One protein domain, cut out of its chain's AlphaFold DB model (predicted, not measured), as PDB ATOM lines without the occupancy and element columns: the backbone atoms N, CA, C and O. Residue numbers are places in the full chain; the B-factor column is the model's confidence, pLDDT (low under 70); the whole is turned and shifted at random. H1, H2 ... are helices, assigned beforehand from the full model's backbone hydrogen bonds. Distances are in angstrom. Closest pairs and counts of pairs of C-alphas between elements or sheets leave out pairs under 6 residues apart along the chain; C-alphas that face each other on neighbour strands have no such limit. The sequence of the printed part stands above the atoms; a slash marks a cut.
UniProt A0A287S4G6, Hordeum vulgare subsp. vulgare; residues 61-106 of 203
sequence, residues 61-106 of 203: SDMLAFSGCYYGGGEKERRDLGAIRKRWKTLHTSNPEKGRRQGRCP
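Overview. This is residues 61 to 106 of the 203 residues of a protein of Hordeum vulgare subsp. vulgare (UniProt A0A287S4G6). The longest helix, H2, packs about perpendicular to H1 through residues 81 to 85, and the short H3 sits away from both at the far end of a winding link. The printed part has 46 residues with three named helices, H1, H2, H3 along the chain, and no named strand: all helix. It is compact, with a radius of gyration of the C-alphas of 9.9 A and spans of 24 by 24 by 15 A.

Arrangement. Look first at H2, residues 74 to 85, which touches H1, residues 61 to 67, with residues 81 to 85 alone. Their closest C-alphas, Ala 65 and Leu 81, are 4.8 A apart, and their lines stand at 83 degrees, about perpendicular. H3, residues 96 to 101, is apart from H2, and only just apart from H1, at 8.0 A. In H1, H2 and H3 every O i to N i+4 pair is within hydrogen-bond range.

Along the chain. Find C-alpha 74 at (19.373, -33.599, -11.211); from there H2 runs 16.2 A to C-alpha 85. H1 begins at (12.191, -42.019, -1.262) and spans 9.9 A; H3 spans 8.8 A, ending at (13.799, -22.159, 3.920).

Size, cuts and confidence. The farthest C-alphas, Arg 87 and Arg 101, are 25.2 A apart. The printed part has no cut, and both links are short. In this model, residues 92 to 94 are under pLDDT 70.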
ATOM      1  N   SER A  61      12.757 -42.533  -0.005       95.00
ATOM      2  CA  SER A  61      12.191 -42.019  -1.262       95.00
ATOM      3  C   SER A  61      10.742 -41.526  -1.138       95.00
ATOM      4  O   SER A  61      10.375 -40.522  -1.754       95.00
ATOM      5  N   ASP A  62       9.920 -42.173  -0.309       92.31
ATOM      6  CA  ASP A  62       8.540 -41.771  -0.041       92.31
ATOM      7  C   ASP A  62       8.466 -40.445   0.731       92.31
ATOM      8  O   ASP A  62       7.679 -39.568   0.369       92.31
ATOM      9  N   MET A  63       9.320 -40.258   1.741       92.31
ATOM     10  CA  MET A  63       9.412 -39.013   2.502       92.31
ATOM     11  C   MET A  63       9.916 -37.864   1.626       92.31
ATOM     12  O   MET A  63       9.352 -36.766   1.664       92.31
ATOM     13  N   LEU A  64      10.950 -38.094   0.812       92.56
ATOM     14  CA  LEU A  64      11.494 -37.055  -0.067       92.56
ATOM     15  C   LEU A  64      10.489 -36.663  -1.155       92.56
ATOM     16  O   LEU A  64      10.287 -35.474  -1.424       92.56
ATOM     17  N   ALA A  65       9.788 -37.646  -1.726       91.88
ATOM     18  CA  ALA A  65       8.679 -37.402  -2.636       91.88
ATOM     19  C   ALA A  65       7.588 -36.556  -1.962       91.88
ATOM     20  O   ALA A  65       7.229 -35.508  -2.506       91.88
ATOM     21  N   PHE A  66       7.136 -36.955  -0.768       89.12
ATOM     22  CA  PHE A  66       6.097 -36.269   0.004       89.12
ATOM     23  C   PHE A  66       6.485 -34.839   0.403       89.12
ATOM     24  O   PHE A  66       5.660 -33.934   0.325       89.12
ATOM     25  N   SER A  67       7.740 -34.599   0.787       88.12
ATOM     26  CA  SER A  67       8.212 -33.258   1.161       88.12
ATOM     27  C   SER A  67       8.193 -32.256  -0.002       88.12
ATOM     28  O   SER A  67       8.176 -31.047   0.222       88.12
ATOM     29  N   GLY A  68       8.206 -32.738  -1.252       88.62
ATOM     30  CA  GLY A  68       8.268 -31.886  -2.443       88.62
ATOM     31  C   GLY A  68       9.609 -31.169  -2.637       88.62
ATOM     32  O   GLY A  68       9.727 -30.325  -3.521       88.62
ATOM     33  N   CYS A  69      10.619 -31.495  -1.829       89.56
ATOM     34  CA  CYS A  69      11.930 -30.860  -1.864       89.56
ATOM     35  C   CYS A  69      12.780 -31.355  -3.045       89.56
ATOM     36  O   CYS A  69      12.478 -32.381  -3.660       89.56
ATOM     37  N   TYR A  70      13.828 -30.596  -3.367       91.00
ATOM     38  CA  TYR A  70      14.837 -30.950  -4.367       91.00
ATOM     39  C   TYR A  70      16.211 -30.964  -3.702       91.00
ATOM     40  O   TYR A  70      16.557 -29.992  -3.033       91.00
ATOM     41  N   TYR A  71      16.978 -32.037  -3.845       91.94
ATOM     42  CA  TYR A  71      18.242 -32.264  -3.133       91.94
ATOM     43  C   TYR A  71      19.474 -32.179  -4.035       91.94
ATOM     44  O   TYR A  71      20.577 -32.463  -3.589       91.94
ATOM     45  N   GLY A  72      19.307 -31.727  -5.280       91.56
ATOM     46  CA  GLY A  72      20.423 -31.501  -6.197       91.56
ATOM     47  C   GLY A  72      20.797 -32.713  -7.054       91.56
ATOM     48  O   GLY A  72      21.738 -32.618  -7.831       91.56
ATOM     49  N   GLY A  73      20.046 -33.815  -6.999       92.00
ATOM     50  CA  GLY A  73      20.298 -35.047  -7.758       92.00
ATOM     51  C   GLY A  73      19.884 -35.006  -9.238       92.00
ATOM     52  O   GLY A  73      19.767 -36.050  -9.884       92.00
ATOM     53  N   GLY A  74      19.632 -33.816  -9.789       94.44
ATOM     54  CA  GLY A  74      19.373 -33.599 -11.211       94.44
ATOM     55  C   GLY A  74      18.090 -34.250 -11.735       94.44
ATOM     56  O   GLY A  74      17.110 -34.456 -11.015       94.44
ATOM     57  N   GLU A  75      18.096 -34.578 -13.029       95.56
ATOM     58  CA  GLU A  75      16.946 -35.184 -13.715       95.56
ATOM     59  C   GLU A  75      16.596 -36.579 -13.192       95.56
ATOM     60  O   GLU A  75      15.428 -36.971 -13.228       95.56
ATOM     61  N   LYS A  76      17.583 -37.312 -12.663       94.88
ATOM     62  CA  LYS A  76      17.357 -38.611 -12.021       94.88
ATOM     63  C   LYS A  76      16.453 -38.448 -10.797       94.88
ATOM     64  O   LYS A  76      15.376 -39.034 -10.765       94.88
ATOM     65  N   GLU A  77      16.821 -37.572  -9.860       94.44
ATOM     66  CA  GLU A  77      16.006 -37.298  -8.666       94.44
ATOM     67  C   GLU A  77      14.597 -36.818  -9.038       94.44
ATOM     68  O   GLU A  77      13.596 -37.304  -8.502       94.44
ATOM     69  N   ARG A  78      14.503 -35.884  -9.993       92.50
ATOM     70  CA  ARG A  78      13.214 -35.346 -10.452       92.50
ATOM     71  C   ARG A  78      12.308 -36.431 -11.016       92.50
ATOM     72  O   ARG A  78      11.109 -36.418 -10.733       92.50
ATOM     73  N   ARG A  79      12.865 -37.366 -11.786       94.38
ATOM     74  CA  ARG A  79      12.131 -38.493 -12.365       94.38
ATOM     75  C   ARG A  79      11.692 -39.483 -11.293       94.38
ATOM     76  O   ARG A  79      10.502 -39.790 -11.220       94.38
ATOM     77  N   ASP A  80      12.623 -39.928 -10.454       94.44
ATOM     78  CA  ASP A  80      12.391 -40.958  -9.438       94.44
ATOM     79  C   ASP A  80      11.349 -40.487  -8.416       94.44
ATOM     80  O   ASP A  80      10.291 -41.102  -8.248       94.44
ATOM     81  N   LEU A  81      11.588 -39.333  -7.783       93.31
ATOM     82  CA  LEU A  81      10.677 -38.784  -6.778       93.31
ATOM     83  C   LEU A  81       9.383 -38.264  -7.414       93.31
ATOM     84  O   LEU A  81       8.309 -38.368  -6.819       93.31
ATOM     85  N   GLY A  82       9.456 -37.740  -8.643       91.06
ATOM     86  CA  GLY A  82       8.295 -37.306  -9.419       91.06
ATOM     87  C   GLY A  82       7.309 -38.439  -9.700       91.06
ATOM     88  O   GLY A  82       6.097 -38.227  -9.620       91.06
ATOM     89  N   ALA A  83       7.795 -39.654  -9.968       92.38
ATOM     90  CA  ALA A  83       6.945 -40.825 -10.162       92.38
ATOM     91  C   ALA A  83       6.183 -41.205  -8.881       92.38
ATOM     92  O   ALA A  83       4.987 -41.495  -8.939       92.38
ATOM     93  N   ILE A  84       6.842 -41.143  -7.720       92.50
ATOM     94  CA  ILE A  84       6.219 -41.447  -6.423       92.50
ATOM     95  C   ILE A  84       5.203 -40.353  -6.051       92.50
ATOM     96  O   ILE A  84       4.098 -40.672  -5.618       92.50
ATOM     97  N   ARG A  85       5.512 -39.071  -6.303       89.00
ATOM     98  CA  ARG A  85       4.619 -37.923  -6.029       89.00
ATOM     99  C   ARG A  85       3.229 -38.066  -6.643       89.00
ATOM    100  O   ARG A  85       2.251 -37.676  -6.013       89.00
ATOM    101  N   LYS A  86       3.121 -38.694  -7.821       87.44
ATOM    102  CA  LYS A  86       1.836 -38.954  -8.500       87.44
ATOM    103  C   LYS A  86       0.846 -39.763  -7.649       87.44
ATOM    104  O   LYS A  86      -0.352 -39.720  -7.917       87.44
ATOM    105  N   ARG A  87       1.317 -40.479  -6.621       86.25
ATOM    106  CA  ARG A  87       0.469 -41.223  -5.676       86.25
ATOM    107  C   ARG A  87      -0.354 -40.301  -4.766       86.25
ATOM    108  O   ARG A  87      -1.439 -40.693  -4.346       86.25
ATOM    109  N   TRP A  88       0.107 -39.078  -4.494       82.19
ATOM    110  CA  TRP A  88      -0.583 -38.127  -3.616       82.19
ATOM    111  C   TRP A  88      -1.297 -37.038  -4.419       82.19
ATOM    112  O   TRP A  88      -0.746 -35.977  -4.695       82.19
ATOM    113  N   LYS A  89      -2.571 -37.285  -4.747       71.81
ATOM    114  CA  LYS A  89      -3.419 -36.361  -5.528       71.81
ATOM    115  C   LYS A  89      -3.609 -34.982  -4.882       71.81
ATOM    116  O   LYS A  89      -3.895 -34.018  -5.578       71.81
ATOM    117  N   THR A  90      -3.479 -34.897  -3.558       72.94
ATOM    118  CA  THR A  90      -3.654 -33.667  -2.770       72.94
ATOM    119  C   THR A  90      -2.341 -32.954  -2.461       72.94
ATOM    120  O   THR A  90      -2.352 -31.914  -1.803       72.94
ATOM    121  N   LEU A  91      -1.199 -33.498  -2.894       71.19
ATOM    122  CA  LEU A  91       0.089 -32.879  -2.624       71.19
ATOM    123  C   LEU A  91       0.280 -31.694  -3.571       71.19
ATOM    124  O   LEU A  91       0.636 -31.855  -4.736       71.19
ATOM    125  N   HIS A  92       0.002 -30.493  -3.070       66.69
ATOM    126  CA  HIS A  92       0.206 -29.273  -3.836       66.69
ATOM    127  C   HIS A  92       1.676 -29.127  -4.226       66.69
ATOM    128  O   HIS A  92       2.574 -29.293  -3.397       66.69
ATOM    129  N   THR A  93       1.915 -28.769  -5.487       62.81
ATOM    130  CA  THR A  93       3.243 -28.421  -5.987       62.81
ATOM    131  C   THR A  93       3.738 -27.180  -5.244       62.81
ATOM    132  O   THR A  93       3.365 -26.050  -5.548       62.81
ATOM    133  N   SER A  94       4.542 -27.402  -4.210       68.44
ATOM    134  CA  SER A  94       5.204 -26.347  -3.447       68.44
ATOM    135  C   SER A  94       6.477 -25.923  -4.169       68.44
ATOM    136  O   SER A  94       7.176 -26.767  -4.723       68.44
ATOM    137  N   ASN A  95       6.829 -24.635  -4.098       82.25
ATOM    138  CA  ASN A  95       8.186 -24.189  -4.405       82.25
ATOM    139  C   ASN A  95       9.161 -24.936  -3.456       82.25
ATOM    140  O   ASN A  95       9.062 -24.739  -2.235       82.25
ATOM    141  N   PRO A  96      10.070 -25.790  -3.973       82.25
ATOM    142  CA  PRO A  96      10.966 -26.596  -3.142       82.25
ATOM    143  C   PRO A  96      11.885 -25.748  -2.254       82.25
ATOM    144  O   PRO A  96      12.103 -26.075  -1.089       82.25
ATOM    145  N   GLU A  97      12.373 -24.617  -2.768       84.50
ATOM    146  CA  GLU A  97      13.254 -23.710  -2.026       84.50
ATOM    147  C   GLU A  97      12.522 -23.035  -0.871       84.50
ATOM    148  O   GLU A  97      13.055 -22.923   0.233       84.50
ATOM    149  N   LYS A  98      11.269 -22.623  -1.102       86.56
ATOM    150  CA  LYS A  98      10.428 -22.049  -0.048       86.56
ATOM    151  C   LYS A  98      10.200 -23.063   1.075       86.56
ATOM    152  O   LYS A  98      10.301 -22.697   2.243       86.56
ATOM    153  N   GLY A  99       9.936 -24.325   0.727       85.12
ATOM    154  CA  GLY A  99       9.799 -25.414   1.696       85.12
ATOM    155  C   GLY A  99      11.070 -25.615   2.524       85.12
ATOM    156  O   GLY A  99      10.993 -25.672   3.753       85.12
ATOM    157  N   ARG A 100      12.240 -25.629   1.872       87.69
ATOM    158  CA  ARG A 100      13.533 -25.767   2.557       87.69
ATOM    159  C   ARG A 100      13.803 -24.605   3.510       87.69
ATOM    160  O   ARG A 100      14.101 -24.848   4.672       87.69
ATOM    161  N   ARG A 101      13.611 -23.356   3.070       87.25
ATOM    162  CA  ARG A 101      13.799 -22.159   3.920       87.25
ATOM    163  C   ARG A 101      12.870 -22.128   5.137       87.25
ATOM    164  O   ARG A 101      13.208 -21.524   6.143       87.25
ATOM    165  N   GLN A 102      11.707 -22.772   5.050       87.12
ATOM    166  CA  GLN A 102      10.754 -22.894   6.157       87.12
ATOM    167  C   GLN A 102      11.027 -24.099   7.074       87.12
ATOM    168  O   GLN A 102      10.210 -24.379   7.949       87.12
ATOM    169  N   GLY A 103      12.115 -24.847   6.857       86.38
ATOM    170  CA  GLY A 103      12.440 -26.040   7.643       86.38
ATOM    171  C   GLY A 103      11.493 -27.220   7.399       86.38
ATOM    172  O   GLY A 103      11.328 -28.066   8.273       86.38
ATOM    173  N   ARG A 104      10.824 -27.276   6.237       86.50
ATOM    174  CA  ARG A 104       9.903 -28.377   5.883       86.50
ATOM    175  C   ARG A 104      10.587 -29.539   5.167       86.50
ATOM    176  O   ARG A 104       9.986 -30.603   5.041       86.50
ATOM    177  N   CYS A 105      11.801 -29.325   4.667       90.88
ATOM    178  CA  CYS A 105      12.587 -30.368   4.024       90.88
ATOM    179  C   CYS A 105      13.401 -31.125   5.068       90.88
ATOM    180  O   CYS A 105      14.080 -30.470   5.861       90.88
ATOM    181  N   PRO A 106      13.370 -32.466   5.052       94.00
ATOM    182  CA  PRO A 106      14.355 -33.255   5.768       94.00
ATOM    183  C   PRO A 106      15.783 -32.810   5.442       94.00
ATOM    184  O   PRO A 106      16.090 -32.562   4.277       94.00
TER     185      PRO A 106